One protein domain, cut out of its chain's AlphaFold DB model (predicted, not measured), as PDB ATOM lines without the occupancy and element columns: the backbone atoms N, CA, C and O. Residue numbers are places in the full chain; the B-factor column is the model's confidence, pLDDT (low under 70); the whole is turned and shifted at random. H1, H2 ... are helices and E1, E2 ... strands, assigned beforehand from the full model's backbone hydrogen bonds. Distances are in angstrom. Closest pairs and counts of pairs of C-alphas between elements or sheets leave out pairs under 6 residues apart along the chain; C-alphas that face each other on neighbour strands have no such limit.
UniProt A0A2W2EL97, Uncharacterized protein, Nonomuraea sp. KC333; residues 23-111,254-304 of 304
ATOM      1  N   SER A  23      26.628  24.731  28.325       73.38
ATOM      2  CA  SER A  23      27.629  24.796  27.245       73.38
ATOM      3  C   SER A  23      27.040  25.241  25.898       73.38
ATOM      4  O   SER A  23      27.791  25.495  24.963       73.38
ATOM      5  N   LYS A  24      25.708  25.358  25.805       87.81
ATOM      6  CA  LYS A  24      24.963  25.774  24.613       87.81
ATOM      7  C   LYS A  24      24.584  27.262  24.596       87.81
ATOM      8  O   LYS A  24      24.017  27.707  23.607       87.81
ATOM      9  N   VAL A  25      24.838  28.022  25.671       90.50
ATOM     10  CA  VAL A  25      24.448  29.443  25.766       90.50
ATOM     11  C   VAL A  25      25.663  30.309  26.079       90.50
ATOM     12  O   VAL A  25      26.287  30.170  27.130       90.50
ATOM     13  N   ARG A  26      25.966  31.250  25.181       91.25
ATOM     14  CA  ARG A  26      26.986  32.284  25.373       91.25
ATOM     15  C   ARG A  26      26.301  33.629  25.590       91.25
ATOM     16  O   ARG A  26      25.458  34.029  24.798       91.25
ATOM     17  N   VAL A  27      26.682  34.327  26.658       93.75
ATOM     18  CA  VAL A  27      26.216  35.691  26.936       93.75
ATOM     19  C   VAL A  27      27.368  36.649  26.689       93.75
ATOM     20  O   VAL A  27      28.435  36.505  27.289       93.75
ATOM     21  N   VAL A  28      27.142  37.629  25.822       94.06
ATOM     22  CA  VAL A  28      28.131  38.634  25.435       94.06
ATOM     23  C   VAL A  28      27.626  40.013  25.845       94.06
ATOM     24  O   VAL A  28      26.433  40.293  25.785       94.06
ATOM     25  N   THR A  29      28.532  40.875  26.306       96.56
ATOM     26  CA  THR A  29      28.250  42.306  26.481       96.56
ATOM     27  C   THR A  29      28.801  43.043  25.269       96.56
ATOM     28  O   THR A  29      30.012  43.217  25.169       96.56
ATOM     29  N   ALA A  30      27.918  43.433  24.357       94.75
ATOM     30  CA  ALA A  30      28.232  44.162  23.133       94.75
ATOM     31  C   ALA A  30      27.040  45.050  22.745       94.75
ATOM     32  O   ALA A  30      25.939  44.859  23.268       94.75
ATOM     33  N   ASP A  31      27.271  46.008  21.849       97.00
ATOM     34  CA  ASP A  31      26.185  46.718  21.176       97.00
ATOM     35  C   ASP A  31      25.634  45.827  20.057       97.00
ATOM     36  O   ASP A  31      26.385  45.356  19.200       97.00
ATOM     37  N   ALA A  32      24.327  45.566  20.095       95.88
ATOM     38  CA  ALA A  32      23.671  44.688  19.140       95.88
ATOM     39  C   ALA A  32      23.623  45.286  17.730       95.88
ATOM     40  O   ALA A  32      23.441  44.516  16.791       95.88
ATOM     41  N   GLU A  33      23.839  46.595  17.557       97.06
ATOM     42  CA  GLU A  33      23.920  47.244  16.242       97.06
ATOM     43  C   GLU A  33      24.907  46.531  15.301       97.06
ATOM     44  O   GLU A  33      24.664  46.362  14.106       97.06
ATOM     45  N   HIS A  34      26.013  46.036  15.858       97.44
ATOM     46  CA  HIS A  34      27.070  45.346  15.115       97.44
ATOM     47  C   HIS A  34      26.876  43.823  15.042       97.44
ATOM     48  O   HIS A  34      27.705  43.114  14.468       97.44
ATOM     49  N   GLY A  35      25.796  43.295  15.621       95.94
ATOM     50  CA  GLY A  35      25.583  41.861  15.785       95.94
ATOM     51  C   GLY A  35      26.712  41.189  16.580       95.94
ATOM     52  O   GLY A  35      27.280  41.768  17.508       95.94
ATOM     53  N   TRP A  36      27.036  39.949  16.223       96.94
ATOM     54  CA  TRP A  36      28.154  39.200  16.789       96.94
ATOM     55  C   TRP A  36      28.801  38.310  15.720       96.94
ATOM     56  O   TRP A  36      28.426  37.163  15.506       96.94
ATOM     57  N   GLU A  37      29.801  38.847  15.025       96.56
ATOM     58  CA  GLU A  37      30.400  38.191  13.856       96.56
ATOM     59  C   GLU A  37      31.106  36.864  14.177       96.56
ATOM     60  O   GLU A  37      31.132  35.964  13.345       96.56
ATOM     61  N   ALA A  38      31.638  36.707  15.392       95.44
ATOM     62  CA  ALA A  38      32.481  35.565  15.751       95.44
ATOM     63  C   ALA A  38      31.783  34.194  15.646       95.44
ATOM     64  O   ALA A  38      32.470  33.182  15.549       95.44
ATOM     65  N   ASP A  39      30.446  34.157  15.677       93.94
ATOM     66  CA  ASP A  39      29.655  32.929  15.510       93.94
ATOM     67  C   ASP A  39      28.714  32.990  14.292       93.94
ATOM     68  O   ASP A  39      27.837  32.138  14.149       93.94
ATOM     69  N   ALA A  40      28.865  33.997  13.430       95.56
ATOM     70  CA  ALA A  40      28.115  34.086  12.187       95.56
ATOM     71  C   ALA A  40      28.581  32.996  11.187       95.56
ATOM     72  O   ALA A  40      29.747  32.593  11.208       95.56
ATOM     73  N   PRO A  41      27.712  32.535  10.268       97.56
ATOM     74  CA  PRO A  41      26.337  32.981  10.067       97.56
ATOM     75  C   PRO A  41      25.327  32.326  11.023       97.56
ATOM     76  O   PRO A  41      25.490  31.188  11.452       97.56
ATOM     77  N   TYR A  42      24.229  33.031  11.290       98.12
ATOM     78  CA  TYR A  42      23.118  32.567  12.118       98.12
ATOM     79  C   TYR A  42      21.964  32.027  11.282       98.12
ATOM     80  O   TYR A  42      21.502  32.693  10.362       98.12
ATOM     81  N   ASP A  43      21.391  30.888  11.666       98.25
ATOM     82  CA  ASP A  43      20.112  30.453  11.092       98.25
ATOM     83  C   ASP A  43      18.972  31.393  11.496       98.25
ATOM     84  O   ASP A  43      18.039  31.638  10.725       98.25
ATOM     85  N   ARG A  44      19.018  31.891  12.735       98.31
ATOM     86  CA  ARG A  44      17.973  32.717  13.337       98.31
ATOM     87  C   ARG A  44      18.577  33.851  14.148       98.31
ATOM     88  O   ARG A  44      19.458  33.621  14.969       98.31
ATOM     89  N   ILE A  45      18.029  35.047  13.972       98.56
ATOM     90  CA  ILE A  45      18.276  36.206  14.833       98.56
ATOM     91  C   ILE A  45      16.945  36.574  15.491       98.56
ATOM     92  O   ILE A  45      15.927  36.696  14.817       98.56
ATOM     93  N   MET A  46      16.932  36.729  16.813       98.38
ATOM     94  CA  MET A  46      15.739  37.141  17.554       98.38
ATOM     95  C   MET A  46      16.056  38.399  18.346       98.38
ATOM     96  O   MET A  46      16.889  38.383  19.250       98.38
ATOM     97  N   VAL A  47      15.376  39.485  18.000       98.31
ATOM     98  CA  VAL A  47      15.539  40.792  18.628       98.31
ATOM     99  C   VAL A  47      14.416  40.967  19.642       98.31
ATOM    100  O   VAL A  47      13.244  40.817  19.317       98.31
ATOM    101  N   THR A  48      14.761  41.267  20.891       97.00
ATOM    102  CA  THR A  48      13.789  41.376  21.996       97.00
ATOM    103  C   THR A  48      13.662  42.805  22.523       97.00
ATOM    104  O   THR A  48      13.392  43.019  23.705       97.00
ATOM    105  N   VAL A  49      13.900  43.787  21.655       96.94
ATOM    106  CA  VAL A  49      13.747  45.227  21.898       96.94
ATOM    107  C   VAL A  49      13.112  45.871  20.664       96.94
ATOM    108  O   VAL A  49      13.229  45.338  19.563       96.94
ATOM    109  N   GLY A  50      12.432  47.001  20.847       96.38
ATOM    110  CA  GLY A  50      11.867  47.801  19.765       96.38
ATOM    111  C   GLY A  50      12.979  48.470  18.970       96.38
ATOM    112  O   GLY A  50      13.547  49.458  19.438       96.38
ATOM    113  N   ALA A  51      13.285  47.916  17.801       97.31
ATOM    114  CA  ALA A  51      14.261  48.456  16.871       97.31
ATOM    115  C   ALA A  51      13.593  49.505  15.977       97.31
ATOM    116  O   ALA A  51      12.485  49.291  15.476       97.31
ATOM    117  N   TRP A  52      14.258  50.642  15.773       96.12
ATOM    118  CA  TRP A  52      13.815  51.594  14.757       96.12
ATOM    119  C   TRP A  52      14.257  51.161  13.360       96.12
ATOM    120  O   TRP A  52      13.500  51.366  12.421       96.12
ATOM    121  N   ASP A  53      15.406  50.500  13.219       97.06
ATOM    122  CA  ASP A  53      15.947  50.037  11.939       97.06
ATOM    123  C   ASP A  53      16.565  48.631  12.056       97.06
ATOM    124  O   ASP A  53      16.741  48.110  13.158       97.06
ATOM    125  N   ILE A  54      16.882  48.011  10.920       98.00
ATOM    126  CA  ILE A  54      17.628  46.754  10.822       98.00
ATOM    127  C   ILE A  54      19.041  47.077  10.314       98.00
ATOM    128  O   ILE A  54      19.212  47.344   9.123       98.00
ATOM    129  N   PRO A  55      20.078  47.031  11.168       97.50
ATOM    130  CA  PRO A  55      21.431  47.356  10.745       97.50
ATOM    131  C   PRO A  55      21.987  46.335   9.740       97.50
ATOM    132  O   PRO A  55      21.626  45.147   9.773       97.50
ATOM    133  N   PRO A  56      22.947  46.740   8.883       97.00
ATOM    134  CA  PRO A  56      23.529  45.861   7.871       97.00
ATOM    135  C   PRO A  56      24.148  44.590   8.464       97.00
ATOM    136  O   PRO A  56      24.105  43.538   7.826       97.00
ATOM    137  N   ALA A  57      24.675  44.670   9.691       97.62
ATOM    138  CA  ALA A  57      25.283  43.544  10.391       97.62
ATOM    139  C   ALA A  57      24.302  42.382  10.597       97.62
ATOM    140  O   ALA A  57      24.683  41.231  10.400       97.62
ATOM    141  N   TRP A  58      23.034  42.654  10.922       97.81
ATOM    142  CA  TRP A  58      22.048  41.592  11.152       97.81
ATOM    143  C   TRP A  58      21.766  40.815   9.875       97.81
ATOM    144  O   TRP A  58      21.801  39.588   9.880       97.81
ATOM    145  N   ARG A  59      21.551  41.518   8.756       95.69
ATOM    146  CA  ARG A  59      21.365  40.875   7.446       95.69
ATOM    147  C   ARG A  59      22.641  40.161   6.999       95.69
ATOM    148  O   ARG A  59      22.557  39.037   6.513       95.69
ATOM    149  N   GLY A  60      23.804  40.791   7.169       95.69
ATOM    150  CA  GLY A  60      25.105  40.244   6.775       95.69
ATOM    151  C   GLY A  60      25.469  38.958   7.518       95.69
ATOM    152  O   GLY A  60      25.975  38.025   6.898       95.69
ATOM    153  N   GLN A  61      25.139  38.882   8.808       97.69
ATOM    154  CA  GLN A  61      25.416  37.733   9.676       97.69
ATOM    155  C   GLN A  61      24.321  36.659   9.645       97.69
ATOM    156  O   GLN A  61      24.486  35.611  10.262       97.69
ATOM    157  N   LEU A  62      23.204  36.870   8.951       97.62
ATOM    158  CA  LEU A  62      22.137  35.876   8.820       97.62
ATOM    159  C   LEU A  62      22.459  34.900   7.679       97.62
ATOM    160  O   LEU A  62      22.813  35.332   6.589       97.62
ATOM    161  N   ALA A  63      22.326  33.592   7.873       96.38
ATOM    162  CA  ALA A  63      22.513  32.604   6.810       96.38
ATOM    163  C   ALA A  63      21.534  32.840   5.638       96.38
ATOM    164  O   ALA A  63      20.488  33.475   5.793       96.38
ATOM    165  N   LYS A  64      21.841  32.313   4.445       91.81
ATOM    166  CA  LYS A  64      20.895  32.329   3.313       91.81
ATOM    167  C   LYS A  64      19.632  31.544   3.689       91.81
ATOM    168  O   LYS A  64      19.746  30.420   4.166       91.81
ATOM    169  N   GLY A  65      18.446  32.128   3.496       92.12
ATOM    170  CA  GLY A  65      17.185  31.549   3.991       92.12
ATOM    171  C   GLY A  65      17.056  31.553   5.524       92.12
ATOM    172  O   GLY A  65      16.129  30.964   6.083       92.12
ATOM    173  N   GLY A  66      17.988  32.202   6.228       97.44
ATOM    174  CA  GLY A  66      17.875  32.479   7.650       97.44
ATOM    175  C   GLY A  66      16.751  33.476   7.918       97.44
ATOM    176  O   GLY A  66      16.290  34.184   7.019       97.44
ATOM    177  N   ARG A  67      16.297  33.531   9.171       98.50
ATOM    178  CA  ARG A  67      15.179  34.394   9.573       98.50
ATOM    179  C   ARG A  67      15.551  35.322  10.707       98.50
ATOM    180  O   ARG A  67      16.230  34.912  11.648       98.50
ATOM    181  N   ILE A  68      15.029  36.535  10.654       98.56
ATOM    182  CA  ILE A  68      15.059  37.474  11.764       98.56
ATOM    183  C   ILE A  68      13.644  37.694  12.295       98.56
ATOM    184  O   ILE A  68      12.715  37.898  11.523       98.56
ATOM    185  N   VAL A  69      13.477  37.642  13.615       98.62
ATOM    186  CA  VAL A  69      12.257  38.100  14.288       98.62
ATOM    187  C   VAL A  69      12.581  39.398  15.006       98.62
ATOM    188  O   VAL A  69      13.452  39.410  15.879       98.62
ATOM    189  N   VAL A  70      11.912  40.481  14.621       98.69
ATOM    190  CA  VAL A  70      12.221  41.830  15.098       98.69
ATOM    191  C   VAL A  70      10.953  42.646  15.367       98.69
ATOM    192  O   VAL A  70      10.103  42.771  14.487       98.69
ATOM    193  N   PRO A  71      10.819  43.241  16.564       98.31
ATOM    194  CA  PRO A  71       9.883  44.326  16.819       98.31
ATOM    195  C   PRO A  71      10.369  45.592  16.101       98.31
ATOM    196  O   PRO A  71      11.171  46.352  16.644       98.31
ATOM    197  N   LEU A  72       9.921  45.793  14.863       97.81
ATOM    198  CA  LEU A  72      10.316  46.918  14.022       97.81
ATOM    199  C   LEU A  72       9.314  48.061  14.168       97.81
ATOM    200  O   LEU A  72       8.099  47.850  14.116       97.81
ATOM    201  N   ARG A  73       9.826  49.275  14.356       95.19
ATOM    202  CA  ARG A  73       9.028  50.492  14.487       95.19
ATOM    203  C   ARG A  73       8.984  51.273  13.172       95.19
ATOM    204  O   ARG A  73      10.017  51.565  12.574       95.19
ATOM    205  N   MET A  74       7.785  51.627  12.725       93.06
ATOM    206  CA  MET A  74       7.491  52.310  11.463       93.06
ATOM    207  C   MET A  74       6.476  53.418  11.735       93.06
ATOM    208  O   MET A  74       5.339  53.124  12.102       93.06
ATOM    209  N   LYS A  75       6.887  54.685  11.588       89.31
ATOM    210  CA  LYS A  75       6.023  55.860  11.801       89.31
ATOM    211  C   LYS A  75       5.235  55.823  13.117       89.31
ATOM    212  O   LYS A  75       4.040  56.091  13.170       89.31
ATOM    213  N   GLY A  76       5.885  55.432  14.202       89.25
ATOM    214  CA  GLY A  76       5.269  55.384  15.521       89.25
ATOM    215  C   GLY A  76       4.496  54.106  15.837       89.25
ATOM    216  O   GLY A  76       4.057  53.935  16.975       89.25
ATOM    217  N   ILE A  77       4.366  53.194  14.870       93.44
ATOM    218  CA  ILE A  77       3.698  51.900  15.013       93.44
ATOM    219  C   ILE A  77       4.742  50.788  15.067       93.44
ATOM    220  O   ILE A  77       5.616  50.704  14.208       93.44
ATOM    221  N   THR A  78       4.644  49.897  16.053       95.19
ATOM    222  CA  THR A  78       5.541  48.737  16.159       95.19
ATOM    223  C   THR A  78       4.830  47.458  15.723       95.19
ATOM    224  O   THR A  78       3.727  47.152  16.190       95.19
ATOM    225  N   ARG A  79       5.493  46.679  14.865       97.38
ATOM    226  CA  ARG A  79       5.103  45.312  14.502       97.38
ATOM    227  C   ARG A  79       6.224  44.338  14.823       97.38
ATOM    228  O   ARG A  79       7.384  44.621  14.552       97.38
ATOM    229  N   SER A  80       5.878  43.173  15.359       98.06
ATOM    230  CA  SER A  80       6.792  42.037  15.413       98.06
ATOM    231  C   SER A  80       6.780  41.373  14.048       98.06
ATOM    232  O   SER A  80       5.789  40.741  13.699       98.06
ATOM    233  N   LEU A  81       7.858  41.523  13.289       98.62
ATOM    234  CA  LEU A  81       8.009  40.955  11.956       98.62
ATOM    235  C   LEU A  81       8.885  39.711  12.028       98.62
ATOM    236  O   LEU A  81       9.980  39.761  12.587       98.62
ATOM    237  N   ALA A  82       8.426  38.609  11.440       98.50
ATOM    238  CA  ALA A  82       9.301  37.507  11.063       98.50
ATOM    239  C   ALA A  82       9.695  37.709   9.601       98.50
ATOM    240  O   ALA A  82       8.840  37.620   8.723       98.50
ATOM    241  N   LEU A  83      10.968  37.990   9.343       98.62
ATOM    242  CA  LEU A  83      11.492  38.260   8.011       98.62
ATOM    243  C   LEU A  83      12.460  37.149   7.591       98.62
ATOM    244  O   LEU A  83      13.295  36.715   8.387       98.62
ATOM    245  N   GLU A  84      12.375  36.701   6.345       98.19
ATOM    246  CA  GLU A  84      13.304  35.745   5.745       98.19
ATOM    247  C   GLU A  84      14.286  36.459   4.819       98.19
ATOM    248  O   GLU A  84      13.910  37.362   4.070       98.19
ATOM    249  N   ARG A  85      15.558  36.058   4.876       96.56
ATOM    250  CA  ARG A  85      16.598  36.603   4.003       96.56
ATOM    251  C   ARG A  85      16.493  36.018   2.600       96.56
ATOM    252  O   ARG A  85      16.754  34.828   2.406       96.56
ATOM    253  N   THR A  86      16.228  36.888   1.630       92.81
ATOM    254  CA  THR A  86      16.388  36.609   0.200       92.81
ATOM    255  C   THR A  86      17.816  36.967  -0.245       92.81
ATOM    256  O   THR A  86      18.714  37.171   0.580       92.81
ATOM    257  N   ASN A  87      18.091  36.977  -1.552       86.50
ATOM    258  CA  ASN A  87      19.438  37.282  -2.044       86.50
ATOM    259  C   ASN A  87      19.835  38.748  -1.789       86.50
ATOM    260  O   ASN A  87      21.003  39.026  -1.519       86.50
ATOM    261  N   ASP A  88      18.878  39.669  -1.848       89.44
ATOM    262  CA  ASP A  88      19.084  41.117  -1.836       89.44
ATOM    263  C   ASP A  88      18.435  41.818  -0.632       89.44
ATOM    264  O   ASP A  88      19.028  42.758  -0.097       89.44
ATOM    265  N   HIS A  89      17.302  41.329  -0.128       95.12
ATOM    266  CA  HIS A  89      16.522  41.994   0.919       95.12
ATOM    267  C   HIS A  89      15.932  41.002   1.940       95.12
ATOM    268  O   HIS A  89      16.303  39.825   1.987       95.12
ATOM    269  N   LEU A  90      15.077  41.492   2.837       98.00
ATOM    270  CA  LEU A  90      14.319  40.665   3.777       98.00
ATOM    271  C   LEU A  90      12.825  40.752   3.452       98.00
ATOM    272  O   LEU A  90      12.331  41.857   3.260       98.00
ATOM    273  N   VAL A  91      12.107  39.629   3.453       97.31
ATOM    274  CA  VAL A  91      10.660  39.572   3.155       97.31
ATOM    275  C   VAL A  91       9.893  39.053   4.362       97.31
ATOM    276  O   VAL A  91      10.318  38.082   4.990       97.31
ATOM    277  N   SER A  92       8.758  39.665   4.698       97.75
ATOM    278  CA  SER A  92       7.913  39.209   5.802       97.75
ATOM    279  C   SER A  92       7.230  37.880   5.519       97.75
ATOM    280  O   SER A  92       6.527  37.732   4.526       97.75
ATOM    281  N   LEU A  93       7.360  36.953   6.465       96.94
ATOM    282  CA  LEU A  93       6.587  35.716   6.550       96.94
ATOM    283  C   LEU A  93       5.361  35.867   7.454       96.94
ATOM    284  O   LEU A  93       4.346  35.207   7.251       96.94
ATOM    285  N   SER A  94       5.474  36.690   8.497       96.44
ATOM    286  CA  SER A  94       4.374  37.001   9.406       96.44
ATOM    287  C   SER A  94       4.611  38.320  10.134       96.44
ATOM    288  O   SER A  94       5.735  38.826  10.209       96.44
ATOM    289  N   GLN A  95       3.529  38.868  10.682       95.69
ATOM    290  CA  GLN A  95       3.516  40.118  11.431       95.69
ATOM    291  C   GLN A  95       2.539  40.033  12.610       95.69
ATOM    292  O   GLN A  95       1.610  39.226  12.597       95.69
ATOM    293  N   GLY A  96       2.735  40.877  13.621       94.31
ATOM    294  CA  GLY A  96       1.754  41.065  14.686       94.31
ATOM    295  C   GLY A  96       1.950  42.368  15.454       94.31
ATOM    296  O   GLY A  96       3.058  42.902  15.530       94.31
ATOM    297  N   VAL A  97       0.871  42.883  16.048       94.19
ATOM    298  CA  VAL A  97       0.918  44.040  16.958       94.19
ATOM    299  C   VAL A  97       1.745  43.676  18.190       94.19
ATOM    300  O   VAL A  97       1.513  42.638  18.809       94.19
ATOM    301  N   CYS A  98       2.684  44.534  18.586       94.88
ATOM    302  CA  CYS A  98       3.457  44.324  19.807       94.88
ATOM    303  C   CYS A  98       3.937  45.637  20.434       94.88
ATOM    304  O   CYS A  98       4.011  46.665  19.764       94.88
ATOM    305  N   GLY A  99       4.336  45.576  21.706       92.25
ATOM    306  CA  GLY A  99       5.039  46.648  22.407       92.25
ATOM    307  C   GLY A  99       6.318  46.117  23.051       92.25
ATOM    308  O   GLY A  99       6.297  45.066  23.686       92.25
ATOM    309  N   PHE A 100       7.426  46.837  22.884       94.56
ATOM    310  CA  PHE A 100       8.736  46.490  23.437       94.56
ATOM    311  C   PHE A 100       9.432  47.736  23.984       94.56
ATOM    312  O   PHE A 100       9.154  48.856  23.555       94.56
ATOM    313  N   VAL A 101      10.368  47.536  24.914       94.88
ATOM    314  CA  VAL A 101      11.284  48.601  25.347       94.88
ATOM    315  C   VAL A 101      12.144  49.063  24.171       94.88
ATOM    316  O   VAL A 101      12.512  48.249  23.325       94.88
ATOM    317  N   LYS A 102      12.465  50.357  24.111       93.19
ATOM    318  CA  LYS A 102      13.254  50.927  23.012       93.19
ATOM    319  C   LYS A 102      14.671  50.357  22.980       93.19
ATOM    320  O   LYS A 102      15.292  50.173  24.028       93.19
ATOM    321  N   MET A 103      15.185  50.146  21.772       94.94
ATOM    322  CA  MET A 103      16.607  49.917  21.540       94.94
ATOM    323  C   MET A 103      17.451  51.056  22.133       94.94
ATOM    324  O   MET A 103      17.006  52.199  22.235       94.94
ATOM    325  N   GLN A 104      18.652  50.712  22.587       95.31
ATOM    326  CA  GLN A 104      19.648  51.614  23.163       95.31
ATOM    327  C   GLN A 104      20.987  51.350  22.467       95.31
ATOM    328  O   GLN A 104      21.165  50.271  21.904       95.31
ATOM    329  N   GLY A 105      21.935  52.280  22.574       95.81
ATOM    330  CA  GLY A 105      23.224  52.178  21.885       95.81
ATOM    331  C   GLY A 105      23.201  52.900  20.544       95.81
ATOM    332  O   GLY A 105      22.460  53.870  20.392       95.81
ATOM    333  N   VAL A 106      24.016  52.449  19.593       96.50
ATOM    334  CA  VAL A 106      24.153  53.101  18.279       96.50
ATOM    335  C   VAL A 106      22.835  53.097  17.496       96.50
ATOM    336  O   VAL A 106      22.494  54.113  16.903       96.50
ATOM    337  N   GLY A 107      22.062  52.011  17.565       93.62
ATOM    338  CA  GLY A 107      20.738  51.904  16.935       93.62
ATOM    339  C   GLY A 107      19.593  52.570  17.713       93.62
ATOM    340  O   GLY A 107      18.420  52.286  17.454       93.62
ATOM    341  N   ALA A 108      19.890  53.391  18.730       94.06
ATOM    342  CA  ALA A 108      18.866  54.158  19.432       94.06
ATOM    343  C   ALA A 108      18.276  55.236  18.514       94.06
ATOM    344  O   ALA A 108      18.997  55.895  17.773       94.06
ATOM    345  N   HIS A 109      16.963  55.445  18.613       91.44
ATOM    346  CA  HIS A 109      16.257  56.465  17.844       91.44
ATOM    347  C   HIS A 109      15.397  57.331  18.756       91.44
ATOM    348  O   HIS A 109      14.575  56.815  19.529       91.44
ATOM    349  N   ASP A 110      15.589  58.641  18.645       87.19
ATOM    350  CA  ASP A 110      14.816  59.634  19.376       87.19
ATOM    351  C   ASP A 110      13.577  60.044  18.581       87.19
ATOM    352  O   ASP A 110      13.603  60.219  17.366       87.19
ATOM    353  N   GLU A 111      12.465  60.197  19.291       86.31
ATOM    354  CA  GLU A 111      11.216  60.699  18.724       86.31
ATOM    355  C   GLU A 111      11.165  62.222  18.889       86.31
ATOM    356  O   GLU A 111      11.654  62.765  19.883       86.31
ATOM    357  N   GLY A 254      -3.879  41.483   5.480       92.19
ATOM    358  CA  GLY A 254      -3.057  42.442   6.208       92.19
ATOM    359  C   GLY A 254      -1.812  42.889   5.429       92.19
ATOM    360  O   GLY A 254      -1.584  42.460   4.297       92.19
ATOM    361  N   PRO A 255      -1.000  43.778   6.022       95.44
ATOM    362  CA  PRO A 255       0.153  44.372   5.357       95.44
ATOM    363  C   PRO A 255       1.295  43.370   5.175       95.44
ATOM    364  O   PRO A 255       1.582  42.563   6.067       95.44
ATOM    365  N   GLN A 256       1.998  43.489   4.052       95.56
ATOM    366  CA  GLN A 256       3.250  42.785   3.785       95.56
ATOM    367  C   GLN A 256       4.423  43.760   3.821       95.56
ATOM    368  O   GLN A 256       4.284  44.937   3.487       95.56
ATOM    369  N   PHE A 257       5.579  43.261   4.254       97.38
ATOM    370  CA  PHE A 257       6.767  44.072   4.478       97.38
ATOM    371  C   PHE A 257       7.954  43.493   3.734       97.38
ATOM    372  O   PHE A 257       8.234  42.296   3.814       97.38
ATOM    373  N   GLU A 258       8.721  44.379   3.120       97.44
ATOM    374  CA  GLU A 258      10.058  44.059   2.649       97.44
ATOM    375  C   GLU A 258      11.034  45.097   3.193       97.44
ATOM    376  O   GLU A 258      10.708  46.278   3.325       97.44
ATOM    377  N   VAL A 259      12.229  44.648   3.562       97.81
ATOM    378  CA  VAL A 259      13.275  45.503   4.122       97.81
ATOM    379  C   VAL A 259      14.493  45.437   3.224       97.81
ATOM    380  O   VAL A 259      15.218  44.438   3.185       97.81
ATOM    381  N   TRP A 260      14.703  46.530   2.508       97.25
ATOM    382  CA  TRP A 260      15.734  46.708   1.504       97.25
ATOM    383  C   TRP A 260      16.922  47.470   2.091       97.25
ATOM    384  O   TRP A 260      16.721  48.388   2.881       97.25
ATOM    385  N   PRO A 261      18.163  47.136   1.719       96.44
ATOM    386  CA  PRO A 261      19.327  47.958   2.050       96.44
ATOM    387  C   PRO A 261      19.189  49.405   1.546       96.44
ATOM    388  O   PRO A 261      18.645  49.625   0.468       96.44
ATOM    389  N   ILE A 262      19.715  50.384   2.292       95.50
ATOM    390  CA  ILE A 262      19.646  51.819   1.933       95.50
ATOM    391  C   ILE A 262      20.376  52.177   0.627       95.50
ATOM    392  O   ILE A 262      20.105  53.205   0.021       95.50
ATOM    393  N   ASP A 263      21.322  51.345   0.186       93.50
ATOM    394  CA  ASP A 263      22.029  51.530  -1.084       93.50
ATOM    395  C   ASP A 263      21.188  51.107  -2.301       93.50
ATOM    396  O   ASP A 263      21.573  51.377  -3.442       93.50
ATOM    397  N   ARG A 264      20.026  50.478  -2.080       92.62
ATOM    398  CA  ARG A 264      19.038  50.206  -3.121       92.62
ATOM    399  C   ARG A 264      18.222  51.480  -3.380       92.62
ATOM    400  O   ARG A 264      17.492  51.890  -2.483       92.62
ATOM    401  N   PRO A 265      18.270  52.077  -4.587       88.69
ATOM    402  CA  PRO A 265      17.525  53.305  -4.867       88.69
ATOM    403  C   PRO A 265      16.020  53.127  -4.639       88.69
ATOM    404  O   PRO A 265      15.440  52.133  -5.081       88.69
ATOM    405  N   ALA A 266      15.380  54.090  -3.975       85.00
ATOM    406  CA  ALA A 266      13.957  54.015  -3.642       85.00
ATOM    407  C   ALA A 266      13.061  53.932  -4.895       85.00
ATOM    408  O   ALA A 266      11.994  53.326  -4.857       85.00
ATOM    409  N   GLU A 267      13.512  54.484  -6.023       85.31
ATOM    410  CA  GLU A 267      12.783  54.532  -7.294       85.31
ATOM    411  C   GLU A 267      12.652  53.162  -7.972       85.31
ATOM    412  O   GLU A 267      11.785  52.980  -8.827       85.31
ATOM    413  N   VAL A 268      13.521  52.206  -7.620       84.69
ATOM    414  CA  VAL A 268      13.492  50.840  -8.170       84.69
ATOM    415  C   VAL A 268      12.802  49.841  -7.243       84.69
ATOM    416  O   VAL A 268      12.767  48.648  -7.551       84.69
ATOM    417  N   LEU A 269      12.296  50.303  -6.097       85.38
ATOM    418  CA  LEU A 269      11.521  49.484  -5.173       85.38
ATOM    419  C   LEU A 269      10.096  49.267  -5.714       85.38
ATOM    420  O   LEU A 269       9.645  50.018  -6.588       85.38
ATOM    421  N   PRO A 270       9.369  48.241  -5.229       80.50
ATOM    422  CA  PRO A 270       7.969  48.045  -5.590       80.50
ATOM    423  C   PRO A 270       7.147  49.328  -5.402       80.50
ATOM    424  O   PRO A 270       7.425  50.125  -4.507       80.50
ATOM    425  N   LYS A 271       6.107  49.519  -6.227       74.94
ATOM    426  CA  LYS A 271       5.149  50.626  -6.063       74.94
ATOM    427  C   LYS A 271       4.302  50.393  -4.810       74.94
ATOM    428  O   LYS A 271       3.188  49.887  -4.883       74.94
ATOM    429  N   SER A 272       4.864  50.730  -3.665       83.00
ATOM    430  CA  SER A 272       4.284  50.569  -2.340       83.00
ATOM    431  C   SER A 272       4.740  51.724  -1.450       83.00
ATOM    432  O   SER A 272       5.493  52.602  -1.884       83.00
ATOM    433  N   VAL A 273       4.253  51.782  -0.211       88.81
ATOM    434  CA  VAL A 273       4.681  52.845   0.701       88.81
ATOM    435  C   VAL A 273       6.100  52.560   1.166       88.81
ATOM    436  O   VAL A 273       6.352  51.523   1.772       88.81
ATOM    437  N   VAL A 274       7.015  53.495   0.908       92.75
ATOM    438  CA  VAL A 274       8.425  53.389   1.293       92.75
ATOM    439  C   VAL A 274       8.694  54.258   2.520       92.75
ATOM    440  O   VAL A 274       8.479  55.468   2.500       92.75
ATOM    441  N   ILE A 275       9.191  53.641   3.591       92.06
ATOM    442  CA  ILE A 275       9.707  54.317   4.784       92.06
ATOM    443  C   ILE A 275      11.227  54.212   4.752       92.06
ATOM    444  O   ILE A 275      11.793  53.135   4.940       92.06
ATOM    445  N   THR A 276      11.888  55.339   4.515       92.81
ATOM    446  CA  THR A 276      13.350  55.425   4.480       92.81
ATOM    447  C   THR A 276      13.900  55.647   5.881       92.81
ATOM    448  O   THR A 276      13.473  56.565   6.579       92.81
ATOM    449  N   LYS A 277      14.852  54.805   6.279       93.38
ATOM    450  CA  LYS A 277      15.529  54.833   7.577       93.38
ATOM    451  C   LYS A 277      17.029  55.090   7.390       93.38
ATOM    452  O   LYS A 277      17.452  55.563   6.339       93.38
ATOM    453  N   GLN A 278      17.841  54.818   8.407       93.94
ATOM    454  CA  GLN A 278      19.290  55.045   8.369       93.94
ATOM    455  C   GLN A 278      20.028  53.987   7.533       93.94
ATOM    456  O   GLN A 278      20.998  54.288   6.840       93.94
ATOM    457  N   HIS A 279      19.585  52.740   7.616       96.69
ATOM    458  CA  HIS A 279      20.218  51.561   7.037       96.69
ATOM    459  C   HIS A 279      19.339  50.848   6.022       96.69
ATOM    460  O   HIS A 279      19.858  50.060   5.223       96.69
ATOM    461  N   THR A 280      18.035  51.123   6.031       97.12
ATOM    462  CA  THR A 280      17.080  50.415   5.184       97.12
ATOM    463  C   THR A 280      16.011  51.310   4.573       97.12
ATOM    464  O   THR A 280      15.685  52.383   5.083       97.12
ATOM    465  N   HIS A 281      15.424  50.820   3.486       96.31
ATOM    466  CA  HIS A 281      14.082  51.181   3.056       96.31
ATOM    467  C   HIS A 281      13.123  50.062   3.472       96.31
ATOM    468  O   HIS A 281      13.317  48.904   3.102       96.31
ATOM    469  N   VAL A 282      12.079  50.396   4.226       96.50
ATOM    470  CA  VAL A 282      10.994  49.466   4.555       96.50
ATOM    471  C   VAL A 282       9.832  49.744   3.618       96.50
ATOM    472  O   VAL A 282       9.267  50.836   3.648       96.50
ATOM    473  N   THR A 283       9.465  48.770   2.797       96.44
ATOM    474  CA  THR A 283       8.313  48.876   1.904       96.44
ATOM    475  C   THR A 283       7.113  48.171   2.515       96.44
ATOM    476  O   THR A 283       7.249  47.047   2.998       96.44
ATOM    477  N   ILE A 284       5.946  48.813   2.481       95.88
ATOM    478  CA  ILE A 284       4.689  48.276   3.008       95.88
ATOM    479  C   ILE A 284       3.671  48.219   1.875       95.88
ATOM    480  O   ILE A 284       3.295  49.258   1.323       95.88
ATOM    481  N   SER A 285       3.224  47.012   1.539       94.31
ATOM    482  CA  SER A 285       2.141  46.771   0.584       94.31
ATOM    483  C   SER A 285       0.878  46.290   1.296       94.31
ATOM    484  O   SER A 285       0.933  45.624   2.332       94.31
ATOM    485  N   TRP A 286      -0.266  46.654   0.722       92.94
ATOM    486  CA  TRP A 286      -1.598  46.356   1.239       92.94
ATOM    487  C   TRP A 286      -2.378  45.557   0.192       92.94
ATOM    488  O   TRP A 286      -3.036  46.160  -0.651       92.94
ATOM    489  N   PRO A 287      -2.252  44.220   0.183       87.75
ATOM    490  CA  PRO A 287      -3.055  43.370  -0.692       87.75
ATOM    491  C   PRO A 287      -4.554  43.526  -0.400       87.75
ATOM    492  O   PRO A 287      -4.972  43.488   0.762       87.75
ATOM    493  N   GLU A 288      -5.354  43.691  -1.454       77.44
ATOM    494  CA  GLU A 288      -6.811  43.822  -1.353       77.44
ATOM    495  C   GLU A 288      -7.482  42.486  -0.994       77.44
ATOM    496  O   GLU A 288      -6.950  41.391  -1.221       77.44
ATOM    497  N   VAL A 289      -8.698  42.561  -0.447       66.75
ATOM    498  CA  VAL A 289      -9.534  41.383  -0.180       66.75
ATOM    499  C   VAL A 289      -9.867  40.668  -1.501       66.75
ATOM    500  O   VAL A 289     -10.753  41.074  -2.242       66.75
ATOM    501  N   GLY A 290      -9.162  39.569  -1.786       55.78
ATOM    502  CA  GLY A 290      -9.371  38.737  -2.981       55.78
ATOM    503  C   GLY A 290      -8.128  38.563  -3.855       55.78
ATOM    504  O   GLY A 290      -8.074  37.621  -4.649       55.78
ATOM    505  N   GLU A 291      -7.093  39.384  -3.663       54.53
ATOM    506  CA  GLU A 291      -5.787  39.139  -4.269       54.53
ATOM    507  C   GLU A 291      -5.079  38.016  -3.506       54.53
ATOM    508  O   GLU A 291      -4.499  38.192  -2.434       54.53
ATOM    509  N   THR A 292      -5.138  36.806  -4.062       41.38
ATOM    510  CA  THR A 292      -4.233  35.740  -3.635       41.38
ATOM    511  C   THR A 292      -2.889  36.019  -4.294       41.38
ATOM    512  O   THR A 292      -2.804  36.017  -5.524       41.38
ATOM    513  N   VAL A 293      -1.841  36.257  -3.503       42.25
ATOM    514  CA  VAL A 293      -0.466  36.304  -4.016       42.25
ATOM    515  C   VAL A 293      -0.179  34.946  -4.652       42.25
ATOM    516  O   VAL A 293      -0.020  33.949  -3.951       42.25
ATOM    517  N   GLN A 294      -0.186  34.882  -5.985       34.78
ATOM    518  CA  GLN A 294       0.251  33.691  -6.700       34.78
ATOM    519  C   GLN A 294       1.719  33.428  -6.354       34.78
ATOM    520  O   GLN A 294       2.568  34.311  -6.473       34.78
ATOM    521  N   ASP A 295       1.972  32.194  -5.918       36.62
ATOM    522  CA  ASP A 295       3.269  31.601  -5.617       36.62
ATOM    523  C   ASP A 295       4.397  32.106  -6.534       36.62
ATOM    524  O   ASP A 295       4.539  31.665  -7.674       36.62
ATOM    525  N   GLN A 296       5.304  32.920  -5.992       34.75
ATOM    526  CA  GLN A 296       6.701  32.903  -6.434       34.75
ATOM    527  C   GLN A 296       7.472  31.849  -5.633       34.75
ATOM    528  O   GLN A 296       8.457  32.129  -4.954       34.75
ATOM    529  N   VAL A 297       7.023  30.595  -5.719       33.62
ATOM    530  CA  VAL A 297       7.858  29.445  -5.372       33.62
ATOM    531  C   VAL A 297       8.590  29.040  -6.645       33.62
ATOM    532  O   VAL A 297       8.012  28.464  -7.565       33.62
ATOM    533  N   ALA A 298       9.879  29.378  -6.712       32.16
ATOM    534  CA  ALA A 298      10.785  28.896  -7.751       32.16
ATOM    535  C   ALA A 298      10.712  27.354  -7.879       32.16
ATOM    536  O   ALA A 298      10.497  26.659  -6.879       32.16
ATOM    537  N   PRO A 299      10.883  26.794  -9.091       33.25
ATOM    538  CA  PRO A 299      10.569  25.400  -9.369       33.25
ATOM    539  C   PRO A 299      11.440  24.447  -8.545       33.25
ATOM    540  O   PRO A 299      12.662  24.583  -8.472       33.25
ATOM    541  N   ARG A 300      10.784  23.444  -7.942       34.41
ATOM    542  CA  ARG A 300      11.432  22.283  -7.322       34.41
ATOM    543  C   ARG A 300      12.418  21.668  -8.314       34.41
ATOM    544  O   ARG A 300      12.016  21.189  -9.371       34.41
ATOM    545  N   ILE A 301      13.688  21.638  -7.928       36.16
ATOM    546  CA  ILE A 301      14.723  20.847  -8.591       36.16
ATOM    547  C   ILE A 301      14.282  19.379  -8.527       36.16
ATOM    548  O   ILE A 301      14.198  18.794  -7.444       36.16
ATOM    549  N   GLN A 302      13.946  18.806  -9.683       31.31
ATOM    550  CA  GLN A 302      13.795  17.364  -9.839       31.31
ATOM    551  C   GLN A 302      15.174  16.709  -9.741       31.31
ATOM    552  O   GLN A 302      16.130  17.139 -10.383       31.31
ATOM    553  N   GLN A 303      15.241  15.677  -8.907       35.81
ATOM    554  CA  GLN A 303      16.355  14.744  -8.804       35.81
ATOM    555  C   GLN A 303      16.549  14.004 -10.133       35.81
ATOM    556  O   GLN A 303      15.593  13.388 -10.608       35.81
ATOM    557  N   GLN A 304      17.777  14.007 -10.653       38.22
ATOM    558  CA  GLN A 304      18.433  12.860 -11.291       38.22
ATOM    559  C   GLN A 304      19.921  12.901 -10.948       38.22
ATOM    560  O   GLN A 304      20.482  14.020 -10.944       38.22
TER     561      GLN A 304
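What this domain is: This is residues 23 to 111 and 254 to 304 of the 304 residues of an uncharacterized protein of Nonomuraea sp. KC333 (UniProt A0A2W2EL97). One twisted sheet of seven strands folds back on itself into two leaves that face each other, E1 E2 E3 and E5 E7 E6, with E4 as the hinge. One short helix, H1, packs on the sheet, with more of its C-alpha pairs within 10 A to E1, 9 of 21, than to any other strand, and residues 290 to 304 stick out as a free tail. The printed part has 140 residues, with strand E1, helix H1 and strands E2 to E7 in chain order; the mixed sheet runs E1 E2 E3 E4 E5 E7 E6. The class is mostly strand, though under half of the residues are in named elements. The whole is compact, with a radius of gyration of the C-alphas of 16.1 A and spans of 49 by 46 by 28 A.

How they stand to each other: E1, residues 42 to 46, is an edge strand, parallel to E2, residues 62 to 74, at 14 degrees, with N 45 and O 67 2.9 A apart. Between them in the chain comes H1, residues 56 to 61; the three form a strand-helix-strand unit, two parallel neighbour strands joined through a helix, with a right-handed crossover. H1 is on the sheet; its closest C-alphas to E1 are Gln 61 and Tyr 42, 6.2 A. In H1 every O i to N i+4 pair is within hydrogen-bond range. E2, E3 at residues 77 to 85 and E4 at residues 90 to 97 form a meander, each strand the antiparallel neighbour of the one before, in two hairpins. N 70 and O 81 are 2.9 A apart, and N 82 and O 94 3.0 A. E2 bends by 114 degrees at residue 65, E3 by 58 degrees at residue 80, and E4 by 73 degrees at residue 93. E5, residues 256 to 261, is antiparallel to E4, with N 92 and O 257 2.8 A apart. E7, residues 280 to 285, is antiparallel to E5, with N 258 and O 283 3.0 A apart. E6, residues 273 to 276, is the other edge strand and forms a hairpin with E7, with N 275 and O 282 2.8 A apart. Across the fold, the closest C-alphas of E2 and E6 are Met 74 and Ile 275, 7.3 A apart. The two edge strands E1 and E6 are apart.

Where its parts are: E1 begins at C-alpha 42, (23.118, 32.567, 12.118), and is 10.2 A long; H1 is 8.5 A. E2 is 22.2 A, E3 22.8 A and E4 19.1 A, E4 ending at C-alpha 97, (0.918, 44.040, 16.958). E5 is 17.0 A, E6 9.8 A and E7 16.1 A, E7 ending at C-alpha 285, (2.141, 46.771, 0.584).

The domain as a whole: Without the free tail, the body spans 49 by 32 by 28 A. Residues 112 to 253 are not printed, and C-alphas 111 and 254 are 26.3 A apart across the cut. Of the links printed whole, E5 to E6 is long. Residues 23 to 41, 98 to 111 and 286 to 304 have no named element. Model confidence is under 70 at residues 289 to 304.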